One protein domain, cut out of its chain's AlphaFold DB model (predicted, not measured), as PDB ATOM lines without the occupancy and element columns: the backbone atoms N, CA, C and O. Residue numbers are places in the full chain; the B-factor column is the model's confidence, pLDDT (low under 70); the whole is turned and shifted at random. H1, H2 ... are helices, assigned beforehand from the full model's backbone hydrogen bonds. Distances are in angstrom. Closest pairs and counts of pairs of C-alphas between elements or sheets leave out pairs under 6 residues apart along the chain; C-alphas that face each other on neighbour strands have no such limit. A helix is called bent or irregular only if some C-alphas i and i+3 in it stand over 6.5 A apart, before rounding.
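What this domain is: This is residues 2 to 99 of the 192 residues of the protein "3-hydroxyacyl-CoA dehydrogenase" of Ruminococcus sp. CAG:379 (UniProt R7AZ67). Two long helices, H1 and H5, cross near their middles as an X. The short helices H2 and H3 pack on H1 and stay clear of H5, H6 packs on H3, and the tiny H4 packs on H5. The printed part has 98 residues, with six named helices in the order H1 to H6 and no named strand; its class is all helix. It is compact and rounded, with a radius of gyration of the C-alphas of 12.4 A and spans of 34 by 31 by 24 A.

Where its parts are: H1, residues 2 to 21, begins at C-alpha 2 (146.974, 193.126, 165.619) and is 27.8 A long. H2 is residues 25 to 32, H3 41 to 48 and H4 50 to 53. H5, residues 63 to 81, is 26.8 A long, with a kink of 29 degrees near residue 70; it is irregular, C-alphas 64 and 67 being 7.4 A apart. H6, residues 91 to 98, ends at C-alpha 98 (151.568, 164.335, 151.810).

How they stand to each other: Residues 8 to 15 of H1 touch H5 at a steep tilt of 63 degrees, the same way; the closest C-alphas are Ala 12 and Gly 72, 4.0 A. H1 touches H3 with residues 10 to 14 alone, closest at Val 11 and Val 41, 5.5 A. H1 touches H2 with residues 14 to 18 alone, closest at Leu 18 and Pro 25, 6.9 A. H2 touches H3, closest at Asp 29 and Val 41, 6.4 A. H3 touches H6, closest at Asp 46 and Phe 91, 5.1 A. H4 touches residues 73 to 80 of H5, closest at Val 50 and Met 76, 6.2 A. H1 and H6 are apart. Every O i to N i+4 pair is within hydrogen-bond range in H1, H2, H3 and H6, and 13 of 15 in H5; H4 is too short for such a pair.

The domain as a whole: The C-alphas of Pro 63 and Ala 97, the two farthest apart, are 35.4 A apart. The printed part has no cut and no long link. Its mean pLDDT is 94.5, and no printed residue is under 70.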
ATOM      1  N   TYR A   2     146.640 193.028 167.054       80.94
ATOM      2  CA  TYR A   2     146.974 193.126 165.619       80.94
ATOM      3  C   TYR A   2     148.140 192.231 165.169       80.94
ATOM      4  O   TYR A   2     148.005 191.570 164.152       80.94
ATOM      5  N   LEU A   3     149.235 192.136 165.940       86.62
ATOM      6  CA  LEU A   3     150.410 191.323 165.563       86.62
ATOM      7  C   LEU A   3     150.078 189.837 165.337       86.62
ATOM      8  O   LEU A   3     150.447 189.255 164.323       86.62
ATOM      9  N   ASN A   4     149.304 189.225 166.237       87.81
ATOM     10  CA  ASN A   4     148.875 187.835 166.055       87.81
ATOM     11  C   ASN A   4     147.917 187.698 164.869       87.81
ATOM     12  O   ASN A   4     147.935 186.692 164.173       87.81
ATOM     13  N   GLN A   5     147.079 188.709 164.640       89.38
ATOM     14  CA  GLN A   5     146.117 188.673 163.554       89.38
ATOM     15  C   GLN A   5     146.785 188.813 162.182       89.38
ATOM     16  O   GLN A   5     146.409 188.077 161.276       89.38
ATOM     17  N   ILE A   6     147.777 189.697 162.023       91.75
ATOM     18  CA  ILE A   6     148.505 189.839 160.755       91.75
ATOM     19  C   ILE A   6     149.320 188.579 160.442       91.75
ATOM     20  O   ILE A   6     149.315 188.132 159.300       91.75
ATOM     21  N   LEU A   7     149.902 187.929 161.460       93.50
ATOM     22  CA  LEU A   7     150.516 186.604 161.312       93.50
ATOM     23  C   LEU A   7     149.505 185.558 160.830       93.50
ATOM     24  O   LEU A   7     149.767 184.845 159.864       93.50
ATOM     25  N   SER A   8     148.328 185.481 161.460       94.12
ATOM     26  CA  SER A   8     147.278 184.555 161.023       94.12
ATOM     27  C   SER A   8     146.758 184.876 159.619       94.12
ATOM     28  O   SER A   8     146.446 183.951 158.875       94.12
ATOM     29  N   CYS A   9     146.699 186.153 159.223       95.56
ATOM     30  CA  CYS A   9     146.335 186.548 157.860       95.56
ATOM     31  C   CYS A   9     147.407 186.129 156.850       95.56
ATOM     32  O   CYS A   9     147.053 185.598 155.803       95.56
ATOM     33  N   ALA A  10     148.692 186.294 157.177       96.94
ATOM     34  CA  ALA A  10     149.796 185.838 156.335       96.94
ATOM     35  C   ALA A  10     149.721 184.322 156.100       96.94
ATOM     36  O   ALA A  10     149.778 183.873 154.958       96.94
ATOM     37  N   VAL A  11     149.498 183.535 157.162       97.44
ATOM     38  CA  VAL A  11     149.326 182.074 157.068       97.44
ATOM     39  C   VAL A  11     148.088 181.687 156.266       97.44
ATOM     40  O   VAL A  11     148.182 180.866 155.356       97.44
ATOM     41  N   ALA A  12     146.940 182.298 156.551       97.69
ATOM     42  CA  ALA A  12     145.711 182.041 155.807       97.69
ATOM     43  C   ALA A  12     145.857 182.376 154.314       97.69
ATOM     44  O   ALA A  12     145.396 181.620 153.462       97.69
ATOM     45  N   HIS A  13     146.545 183.469 153.988       98.38
ATOM     46  CA  HIS A  13     146.835 183.828 152.608       98.38
ATOM     47  C   HIS A  13     147.852 182.892 151.967       98.38
ATOM     48  O   HIS A  13     147.695 182.555 150.801       98.38
ATOM     49  N   GLY A  14     148.826 182.380 152.724       98.25
ATOM     50  CA  GLY A  14     149.703 181.302 152.271       98.25
ATOM     51  C   GLY A  14     148.914 180.116 151.711       98.25
ATOM     52  O   GLY A  14     149.231 179.643 150.624       98.25
ATOM     53  N   PHE A  15     147.834 179.695 152.379       98.38
ATOM     54  CA  PHE A  15     146.945 178.650 151.853       98.38
ATOM     55  C   PHE A  15     146.234 179.055 150.553       98.38
ATOM     56  O   PHE A  15     146.164 178.246 149.633       98.38
ATOM     57  N   VAL A  16     145.781 180.308 150.435       98.31
ATOM     58  CA  VAL A  16     145.202 180.826 149.179       98.31
ATOM     59  C   VAL A  16     146.227 180.767 148.042       98.31
ATOM     60  O   VAL A  16     145.895 180.378 146.925       98.31
ATOM     61  N   LEU A  17     147.488 181.112 148.317       98.31
ATOM     62  CA  LEU A  17     148.564 181.063 147.327       98.31
ATOM     63  C   LEU A  17     148.921 179.624 146.924       98.31
ATOM     64  O   LEU A  17     149.211 179.397 145.751       98.31
ATOM     65  N   LEU A  18     148.867 178.652 147.848       97.06
ATOM     66  CA  LEU A  18     149.035 177.233 147.503       97.06
ATOM     67  C   LEU A  18     147.996 176.791 146.473       97.06
ATOM     68  O   LEU A  18     148.363 176.189 145.466       97.06
ATOM     69  N   GLU A  19     146.722 177.113 146.708       95.31
ATOM     70  CA  GLU A  19     145.630 176.755 145.802       95.31
ATOM     71  C   GLU A  19     145.766 177.477 144.457       95.31
ATOM     72  O   GLU A  19     145.703 176.843 143.404       95.31
ATOM     73  N   GLN A  20     146.026 178.788 144.478       95.81
ATOM     74  CA  GLN A  20     146.125 179.597 143.264       95.81
ATOM     75  C   GLN A  20     147.271 179.159 142.347       95.81
ATOM     76  O   GLN A  20     147.111 179.143 141.126       95.81
ATOM     77  N   TYR A  21     148.434 178.848 142.918       96.81
ATOM     78  CA  TYR A  21     149.620 178.482 142.145       96.81
ATOM     79  C   TYR A  21     149.774 176.975 141.953       96.81
ATOM     80  O   TYR A  21     150.609 176.544 141.156       96.81
ATOM     81  N   GLY A  22     148.971 176.177 142.661       96.25
ATOM     82  CA  GLY A  22     149.040 174.722 142.638       96.25
ATOM     83  C   GLY A  22     150.401 174.194 143.080       96.25
ATOM     84  O   GLY A  22     150.864 173.223 142.494       96.25
ATOM     85  N   VAL A  23     151.058 174.843 144.048       97.25
ATOM     86  CA  VAL A  23     152.415 174.517 144.537       97.25
ATOM     87  C   VAL A  23     152.387 173.867 145.919       97.25
ATOM     88  O   VAL A  23     151.388 173.948 146.632       97.25
ATOM     89  N   SER A  24     153.496 173.242 146.321       96.94
ATOM     90  CA  SER A  24     153.674 172.724 147.682       96.94
ATOM     91  C   SER A  24     154.006 173.833 148.698       96.94
ATOM     92  O   SER A  24     154.505 174.903 148.322       96.94
ATOM     93  N   PRO A  25     153.824 173.579 150.011       97.12
ATOM     94  CA  PRO A  25     154.308 174.467 151.069       97.12
ATOM     95  C   PRO A  25     155.803 174.781 150.961       97.12
ATOM     96  O   PRO A  25     156.205 175.926 151.146       97.12
ATOM     97  N   ALA A  26     156.625 173.791 150.596       95.44
ATOM     98  CA  ALA A  26     158.066 173.970 150.441       95.44
ATOM     99  C   ALA A  26     158.417 174.894 149.262       95.44
ATOM    100  O   ALA A  26     159.285 175.763 149.388       95.44
ATOM    101  N   GLN A  27     157.727 174.744 148.126       96.50
ATOM    102  CA  GLN A  27     157.904 175.611 146.959       96.50
ATOM    103  C   GLN A  27     157.494 177.056 147.260       96.50
ATOM    104  O   GLN A  27     158.218 177.985 146.892       96.50
ATOM    105  N   LEU A  28     156.371 177.247 147.956       97.69
ATOM    106  CA  LEU A  28     155.899 178.578 148.321       97.69
ATOM    107  C   LEU A  28     156.824 179.252 149.347       97.69
ATOM    108  O   LEU A  28     157.218 180.399 149.140       97.69
ATOM    109  N   ASP A  29     157.263 178.542 150.390       95.94
ATOM    110  CA  ASP A  29     158.233 179.077 151.358       95.94
ATOM    111  C   ASP A  29     159.552 179.472 150.680       95.94
ATOM    112  O   ASP A  29     160.124 180.524 150.976       95.94
ATOM    113  N   LYS A  30     160.018 178.670 149.714       95.50
ATOM    114  CA  LYS A  30     161.196 179.005 148.908       95.50
ATOM    115  C   LYS A  30     160.987 180.296 148.117       95.50
ATOM    116  O   LYS A  30     161.876 181.148 148.137       95.50
ATOM    117  N   ALA A  31     159.842 180.462 147.454       96.62
ATOM    118  CA  ALA A  31     159.520 181.687 146.718       96.62
ATOM    119  C   ALA A  31     159.480 182.925 147.635       96.62
ATOM    120  O   ALA A  31     159.979 183.987 147.264       96.62
ATOM    121  N   LEU A  32     158.961 182.771 148.858       97.25
ATOM    122  CA  LEU A  32     158.825 183.854 149.836       97.25
ATOM    123  C   LEU A  32     160.090 184.127 150.664       97.25
ATOM    124  O   LEU A  32     160.141 185.133 151.368       97.25
ATOM    125  N   SER A  33     161.123 183.288 150.573       95.25
ATOM    126  CA  SER A  33     162.344 183.400 151.392       95.25
ATOM    127  C   SER A  33     163.089 184.733 151.257       95.25
ATOM    128  O   SER A  33     163.725 185.175 152.210       95.25
ATOM    129  N   GLY A  34     162.988 185.405 150.106       95.44
ATOM    130  CA  GLY A  34     163.551 186.747 149.931       95.44
ATOM    131  C   GLY A  34     162.766 187.835 150.672       95.44
ATOM    132  O   GLY A  34     163.358 188.807 151.130       95.44
ATOM    133  N   LEU A  35     161.448 187.663 150.819       96.69
ATOM    134  CA  LEU A  35     160.570 188.593 151.536       96.69
ATOM    135  C   LEU A  35     160.611 188.359 153.047       96.69
ATOM    136  O   LEU A  35     160.705 189.320 153.804       96.69
ATOM    137  N   MET A  36     160.545 187.094 153.471       95.56
ATOM    138  CA  MET A  36     160.463 186.657 154.872       95.56
ATOM    139  C   MET A  36     161.628 185.709 155.218       95.56
ATOM    140  O   MET A  36     161.413 184.510 155.407       95.56
ATOM    141  N   PRO A  37     162.880 186.194 155.278       92.06
ATOM    142  CA  PRO A  37     164.067 185.343 155.400       92.06
ATOM    143  C   PRO A  37     164.169 184.570 156.719       92.06
ATOM    144  O   PRO A  37     164.810 183.523 156.759       92.06
ATOM    145  N   THR A  38     163.572 185.068 157.806       88.00
ATOM    146  CA  THR A  38     163.660 184.411 159.122       88.00
ATOM    147  C   THR A  38     162.737 183.203 159.216       88.00
ATOM    148  O   THR A  38     163.156 182.121 159.623       88.00
ATOM    149  N   ALA A  39     161.473 183.395 158.855       88.19
ATOM    150  CA  ALA A  39     160.459 182.359 158.867       88.19
ATOM    151  C   ALA A  39     159.424 182.697 157.791       88.19
ATOM    152  O   ALA A  39     158.523 183.500 158.044       88.19
ATOM    153  N   PRO A  40     159.539 182.098 156.595       91.56
ATOM    154  CA  PRO A  40     158.462 182.113 155.623       91.56
ATOM    155  C   PRO A  40     157.161 181.565 156.219       91.56
ATOM    156  O   PRO A  40     157.125 180.982 157.307       91.56
ATOM    157  N   VAL A  41     156.067 181.768 155.502       93.94
ATOM    158  CA  VAL A  41     154.715 181.604 156.036       93.94
ATOM    159  C   VAL A  41     154.460 180.224 156.649       93.94
ATOM    160  O   VAL A  41     153.873 180.135 157.731       93.94
ATOM    161  N   PHE A  42     154.934 179.141 156.033       96.44
ATOM    162  CA  PHE A  42     154.719 177.807 156.589       96.44
ATOM    163  C   PHE A  42     155.718 177.418 157.671       96.44
ATOM    164  O   PHE A  42     155.374 176.614 158.535       96.44
ATOM    165  N   LYS A  43     156.893 178.050 157.728       95.00
ATOM    166  CA  LYS A  43     157.761 177.997 158.916       95.00
ATOM    167  C   LYS A  43     157.112 178.661 160.130       95.00
ATOM    168  O   LYS A  43     157.254 178.144 161.236       95.00
ATOM    169  N   ILE A  44     156.361 179.750 159.941       94.50
ATOM    170  CA  ILE A  44     155.556 180.356 161.016       94.50
ATOM    171  C   ILE A  44     154.483 179.369 161.485       94.50
ATOM    172  O   ILE A  44     154.370 179.117 162.687       94.50
ATOM    173  N   LEU A  45     153.720 178.785 160.552       96.81
ATOM    174  CA  LEU A  45     152.700 177.783 160.884       96.81
ATOM    175  C   LEU A  45     153.304 176.601 161.650       96.81
ATOM    176  O   LEU A  45     152.768 176.204 162.682       96.81
ATOM    177  N   ASP A  46     154.424 176.069 161.174       96.94
ATOM    178  CA  ASP A  46     155.110 174.935 161.785       96.94
ATOM    179  C   ASP A  46     155.630 175.266 163.184       96.94
ATOM    180  O   ASP A  46     155.422 174.499 164.119       96.94
ATOM    181  N   SER A  47     156.219 176.449 163.376       94.75
ATOM    182  CA  SER A  47     156.722 176.875 164.683       94.75
ATOM    183  C   SER A  47     155.613 177.083 165.717       94.75
ATOM    184  O   SER A  47     155.845 176.837 166.900       94.75
ATOM    185  N   VAL A  48     154.434 177.556 165.303       94.81
ATOM    186  CA  VAL A  48     153.289 177.776 166.205       94.81
ATOM    187  C   VAL A  48     152.476 176.493 166.416       94.81
ATOM    188  O   VAL A  48     151.927 176.278 167.496       94.81
ATOM    189  N   GLY A  49     152.413 175.638 165.399       96.19
ATOM    190  CA  GLY A  49     151.582 174.443 165.349       96.19
ATOM    191  C   GLY A  49     150.192 174.708 164.761       96.19
ATOM    192  O   GLY A  49     149.526 175.704 165.073       96.19
ATOM    193  N   VAL A  50     149.728 173.763 163.937       96.56
ATOM    194  CA  VAL A  50     148.422 173.818 163.253       96.56
ATOM    195  C   VAL A  50     147.269 173.909 164.253       96.56
ATOM    196  O   VAL A  50     146.288 174.597 163.989       96.56
ATOM    197  N   GLY A  51     147.394 173.290 165.432       94.50
ATOM    198  CA  GLY A  51     146.347 173.319 166.453       94.50
ATOM    199  C   GLY A  51     146.087 174.718 167.012       94.50
ATOM    200  O   GLY A  51     144.936 175.135 167.127       94.50
ATOM    201  N   LEU A  52     147.145 175.468 167.343       93.38
ATOM    202  CA  LEU A  52     146.991 176.815 167.896       93.38
ATOM    203  C   LEU A  52     146.668 177.841 166.805       93.38
ATOM    204  O   LEU A  52     145.808 178.704 167.020       93.38
ATOM    205  N   MET A  53     147.334 177.751 165.648       93.56
ATOM    206  CA  MET A  53     147.111 178.663 164.523       93.56
ATOM    207  C   MET A  53     145.722 178.464 163.900       93.56
ATOM    208  O   MET A  53     145.034 179.442 163.615       93.56
ATOM    209  N   GLY A  54     145.287 177.209 163.773       89.06
ATOM    210  CA  GLY A  54     143.993 176.805 163.226       89.06
ATOM    211  C   GLY A  54     142.833 176.850 164.214       89.06
ATOM    212  O   GLY A  54     141.723 176.474 163.849       89.06
ATOM    213  N   ALA A  55     143.041 177.305 165.451       88.81
ATOM    214  CA  ALA A  55     141.943 177.521 166.388       88.81
ATOM    215  C   ALA A  55     140.961 178.595 165.876       88.81
ATOM    216  O   ALA A  55     141.335 179.457 165.079       88.81
ATOM    217  N   ASP A  56     139.717 178.539 166.361       84.44
ATOM    218  CA  ASP A  56     138.604 179.381 165.902       84.44
ATOM    219  C   ASP A  56     139.006 180.869 165.768       84.44
ATOM    220  O   ASP A  56     139.447 181.489 166.751       84.44
ATOM    221  N   PRO A  57     138.865 181.464 164.564       83.50
ATOM    222  CA  PRO A  57     139.205 182.858 164.332       83.50
ATOM    223  C   PRO A  57     138.268 183.846 165.038       83.50
ATOM    224  O   PRO A  57     138.604 185.026 165.081       83.50
ATOM    225  N   GLY A  58     137.159 183.413 165.653       79.38
ATOM    226  CA  GLY A  58     136.221 184.269 166.400       79.38
ATOM    227  C   GLY A  58     136.843 185.076 167.553       79.38
ATOM    228  O   GLY A  58     136.248 186.034 168.045       79.38
ATOM    229  N   ARG A  59     138.073 184.744 167.962       77.06
ATOM    230  CA  ARG A  59     138.889 185.536 168.904       77.06
ATOM    231  C   ARG A  59     139.471 186.824 168.301       77.06
ATOM    232  O   ARG A  59     139.866 187.723 169.048       77.06
ATOM    233  N   PHE A  60     139.564 186.908 166.977       84.81
ATOM    234  CA  PHE A  60     140.058 188.073 166.254       84.81
ATOM    235  C   PHE A  60     138.940 189.090 166.046       84.81
ATOM    236  O   PHE A  60     137.803 188.740 165.749       84.81
ATOM    237  N   ARG A  61     139.263 190.374 166.233       81.06
ATOM    238  CA  ARG A  61     138.246 191.433 166.319       81.06
ATOM    239  C   ARG A  61     138.124 192.299 165.075       81.06
ATOM    240  O   ARG A  61     137.211 193.111 165.040       81.06
ATOM    241  N   ILE A  62     139.015 192.167 164.089       86.19
ATOM    242  CA  ILE A  62     138.941 192.976 162.862       86.19
ATOM    243  C   ILE A  62     138.021 192.262 161.864       86.19
ATOM    244  O   ILE A  62     138.436 191.242 161.304       86.19
ATOM    245  N   PRO A  63     136.805 192.778 161.599       88.50
ATOM    246  CA  PRO A  63     135.818 192.070 160.786       88.50
ATOM    247  C   PRO A  63     136.254 191.897 159.330       88.50
ATOM    248  O   PRO A  63     135.895 190.903 158.703       88.50
ATOM    249  N   ARG A  64     137.079 192.820 158.808       92.44
ATOM    250  CA  ARG A  64     137.590 192.773 157.428       92.44
ATOM    251  C   ARG A  64     138.309 191.451 157.120       92.44
ATOM    252  O   ARG A  64     138.193 190.940 156.012       92.44
ATOM    253  N   ASN A  65     138.958 190.851 158.125       94.62
ATOM    254  CA  ASN A  65     139.726 189.615 157.965       94.62
ATOM    255  C   ASN A  65     138.942 188.334 158.203       94.62
ATOM    256  O   ASN A  65     139.508 187.253 158.058       94.62
ATOM    257  N   ALA A  66     137.657 188.423 158.544       93.94
ATOM    258  CA  ALA A  66     136.866 187.247 158.889       93.94
ATOM    259  C   ALA A  66     136.847 186.206 157.758       93.94
ATOM    260  O   ALA A  66     137.053 185.027 158.026       93.94
ATOM    261  N   GLY A  67     136.667 186.639 156.503       95.69
ATOM    262  CA  GLY A  67     136.632 185.738 155.344       95.69
ATOM    263  C   GLY A  67     137.946 184.983 155.138       95.69
ATOM    264  O   GLY A  67     137.957 183.754 155.112       95.69
ATOM    265  N   LEU A  68     139.064 185.713 155.089       97.50
ATOM    266  CA  LEU A  68     140.394 185.125 154.928       97.50
ATOM    267  C   LEU A  68     140.750 184.188 156.092       97.50
ATOM    268  O   LEU A  68     141.216 183.071 155.877       97.50
ATOM    269  N   LEU A  69     140.493 184.609 157.331       96.38
ATOM    270  CA  LEU A  69     140.793 183.802 158.514       96.38
ATOM    271  C   LEU A  69     139.907 182.552 158.605       96.38
ATOM    272  O   LEU A  69     140.394 181.502 159.021       96.38
ATOM    273  N   ALA A  70     138.639 182.626 158.190       96.06
ATOM    274  CA  ALA A  70     137.755 181.463 158.109       96.06
ATOM    275  C   ALA A  70     138.220 180.460 157.041       96.06
ATOM    276  O   ALA A  70     138.177 179.248 157.274       96.06
ATOM    277  N   TYR A  71     138.714 180.951 155.900       97.25
ATOM    278  CA  TYR A  71     139.333 180.107 154.878       97.25
ATOM    279  C   TYR A  71     140.574 179.391 155.434       97.25
ATOM    280  O   TYR A  71     140.641 178.163 155.402       97.25
ATOM    281  N   GLY A  72     141.505 180.132 156.050       97.31
ATOM    282  CA  GLY A  72     142.697 179.548 156.674       97.31
ATOM    283  C   GLY A  72     142.363 178.542 157.781       97.31
ATOM    284  O   GLY A  72     142.958 177.468 157.842       97.31
ATOM    285  N   HIS A  73     141.370 178.845 158.624       96.62
ATOM    286  CA  HIS A  73     140.848 177.918 159.631       96.62
ATOM    287  C   HIS A  73     140.345 176.614 159.000       96.62
ATOM    288  O   HIS A  73     140.684 175.532 159.476       96.62
ATOM    289  N   THR A  74     139.579 176.707 157.912       97.50
ATOM    290  CA  THR A  74     139.051 175.535 157.201       97.50
ATOM    291  C   THR A  74     140.179 174.681 156.626       97.50
ATOM    292  O   THR A  74     140.177 173.469 156.834       97.50
ATOM    293  N   ALA A  75     141.174 175.300 155.984       97.44
ATOM    294  CA  ALA A  75     142.343 174.598 155.453       97.44
ATOM    295  C   ALA A  75     143.136 173.883 156.562       97.44
ATOM    296  O   ALA A  75     143.458 172.702 156.453       97.44
ATOM    297  N   MET A  76     143.391 174.564 157.684       97.69
ATOM    298  CA  MET A  76     144.091 173.965 158.824       97.69
ATOM    299  C   MET A  76     143.288 172.847 159.490       97.69
ATOM    300  O   MET A  76     143.862 171.836 159.887       97.69
ATOM    301  N   LYS A  77     141.961 172.975 159.567       97.69
ATOM    302  CA  LYS A  77     141.093 171.905 160.062       97.69
ATOM    303  C   LYS A  77     141.158 170.666 159.165       97.69
ATOM    304  O   LYS A  77     141.290 169.566 159.685       97.69
ATOM    305  N   GLN A  78     141.146 170.842 157.843       97.44
ATOM    306  CA  GLN A  78     141.300 169.730 156.900       97.44
ATOM    307  C   GLN A  78     142.636 169.000 157.076       97.44
ATOM    308  O   GLN A  78     142.668 167.775 156.997       97.44
ATOM    309  N   LEU A  79     143.727 169.720 157.367       97.50
ATOM    310  CA  LEU A  79     145.017 169.097 157.687       97.50
ATOM    311  C   LEU A  79     144.931 168.230 158.950       97.50
ATOM    312  O   LEU A  79     145.420 167.103 158.949       97.50
ATOM    313  N   LEU A  80     144.303 168.739 160.014       97.50
ATOM    314  CA  LEU A  80     144.114 167.993 161.264       97.50
ATOM    315  C   LEU A  80     143.244 166.747 161.048       97.50
ATOM    316  O   LEU A  80     143.606 165.661 161.496       97.50
ATOM    317  N   ASP A  81     142.137 166.890 160.317       97.50
ATOM    318  CA  ASP A  81     141.222 165.789 159.990       97.50
ATOM    319  C   ASP A  81     141.909 164.718 159.116       97.50
ATOM    320  O   ASP A  81     141.591 163.532 159.219       97.50
ATOM    321  N   ALA A  82     142.888 165.116 158.297       97.12
ATOM    322  CA  ALA A  82     143.718 164.220 157.489       97.12
ATOM    323  C   ALA A  82     144.883 163.567 158.265       97.12
ATOM    324  O   ALA A  82     145.619 162.758 157.701       97.12
ATOM    325  N   GLY A  83     145.041 163.871 159.558       97.44
ATOM    326  CA  GLY A  83     146.040 163.249 160.430       97.44
ATOM    327  C   GLY A  83     147.316 164.066 160.645       97.44
ATOM    328  O   GLY A  83     148.267 163.547 161.232       97.44
ATOM    329  N   CYS A  84     147.360 165.335 160.222       98.00
ATOM    330  CA  CYS A  84     148.438 166.237 160.622       98.00
ATOM    331  C   CYS A  84     148.402 166.448 162.140       98.00
ATOM    332  O   CYS A  84     147.357 166.754 162.719       98.00
ATOM    333  N   SER A  85     149.556 166.325 162.795       97.75
ATOM    334  CA  SER A  85     149.662 166.622 164.222       97.75
ATOM    335  C   SER A  85     149.354 168.108 164.488       97.75
ATOM    336  O   SER A  85     149.765 168.975 163.714       97.75
ATOM    337  N   PRO A  86     148.645 168.439 165.585       97.25
ATOM    338  CA  PRO A  86     148.383 169.827 165.958       97.25
ATOM    339  C   PRO A  86     149.599 170.528 166.584       97.25
ATOM    340  O   PRO A  86     149.562 171.747 166.765       97.25
ATOM    341  N   ALA A  87     150.635 169.776 166.970       97.31
ATOM    342  CA  ALA A  87     151.776 170.284 167.724       97.31
ATOM    343  C   ALA A  87     152.731 171.135 166.863       97.31
ATOM    344  O   ALA A  87     152.793 170.955 165.643       97.31
ATOM    345  N   PRO A  88     153.516 172.034 167.484       97.62
ATOM    346  CA  PRO A  88     154.650 172.670 166.822       97.62
ATOM    347  C   PRO A  88     155.611 171.657 166.185       97.62
ATOM    348  O   PRO A  88     155.750 170.539 166.682       97.62
ATOM    349  N   LEU A  89     156.315 172.091 165.139       96.69
ATOM    350  CA  LEU A  89     157.373 171.358 164.434       96.69
ATOM    351  C   LEU A  89     156.910 170.017 163.851       96.69
ATOM    352  O   LEU A  89     157.630 169.024 163.908       96.69
ATOM    353  N   SER A  90     155.680 169.972 163.344       96.38
ATOM    354  CA  SER A  90     155.096 168.758 162.767       96.38
ATOM    355  C   SER A  90     154.406 168.977 161.423       96.38
ATOM    356  O   SER A  90     154.188 168.019 160.681       96.38
ATOM    357  N   PHE A  91     154.090 170.228 161.079       97.81
ATOM    358  CA  PHE A  91     153.400 170.558 159.839       97.81
ATOM    359  C   PHE A  91     154.304 170.319 158.633       97.81
ATOM    360  O   PHE A  91     153.858 169.736 157.651       97.81
ATOM    361  N   LEU A  92     155.567 170.751 158.693       96.62
ATOM    362  CA  LEU A  92     156.461 170.625 157.540       96.62
ATOM    363  C   LEU A  92     156.835 169.173 157.245       96.62
ATOM    364  O   LEU A  92     156.889 168.799 156.076       96.62
ATOM    365  N   ASP A  93     157.015 168.350 158.280       96.44
ATOM    366  CA  ASP A  93     157.235 166.909 158.114       96.44
ATOM    367  C   ASP A  93     156.000 166.236 157.498       96.44
ATOM    368  O   ASP A  93     156.114 165.439 156.564       96.44
ATOM    369  N   TYR A  94     154.800 166.608 157.960       97.88
ATOM    370  CA  TYR A  94     153.548 166.145 157.367       97.88
ATOM    371  C   TYR A  94     153.415 166.581 155.899       97.88
ATOM    372  O   TYR A  94     153.108 165.754 155.037       97.88
ATOM    373  N   ALA A  95     153.674 167.857 155.602       96.94
ATOM    374  CA  ALA A  95     153.585 168.424 154.263       96.94
ATOM    375  C   ALA A  95     154.580 167.769 153.298       96.94
ATOM    376  O   ALA A  95     154.203 167.433 152.181       96.94
ATOM    377  N   ALA A  96     155.816 167.506 153.731       95.50
ATOM    378  CA  ALA A  96     156.809 166.816 152.909       95.50
ATOM    379  C   ALA A  96     156.360 165.402 152.496       95.50
ATOM    380  O   ALA A  96     156.682 164.950 151.399       95.50
ATOM    381  N   ALA A  97     155.599 164.713 153.351       96.38
ATOM    382  CA  ALA A  97     155.094 163.370 153.074       96.38
ATOM    383  C   ALA A  97     153.793 163.345 152.244       96.38
ATOM    384  O   ALA A  97     153.571 162.386 151.507       96.38
ATOM    385  N   HIS A  98     152.939 164.372 152.352       96.56
ATOM    386  CA  HIS A  98     151.568 164.335 151.810       96.56
ATOM    387  C   HIS A  98     151.254 165.423 150.773       96.56
ATOM    388  O   HIS A  98     150.236 165.340 150.090       96.56
ATOM    389  N   MET A  99     152.106 166.439 150.643       95.38
ATOM    390  CA  MET A  99     151.924 167.592 149.756       95.38
ATOM    391  C   MET A  99     153.188 167.785 148.899       95.38
ATOM    392  O   MET A  99     153.905 168.771 149.085       95.38
TER     393      MET A  99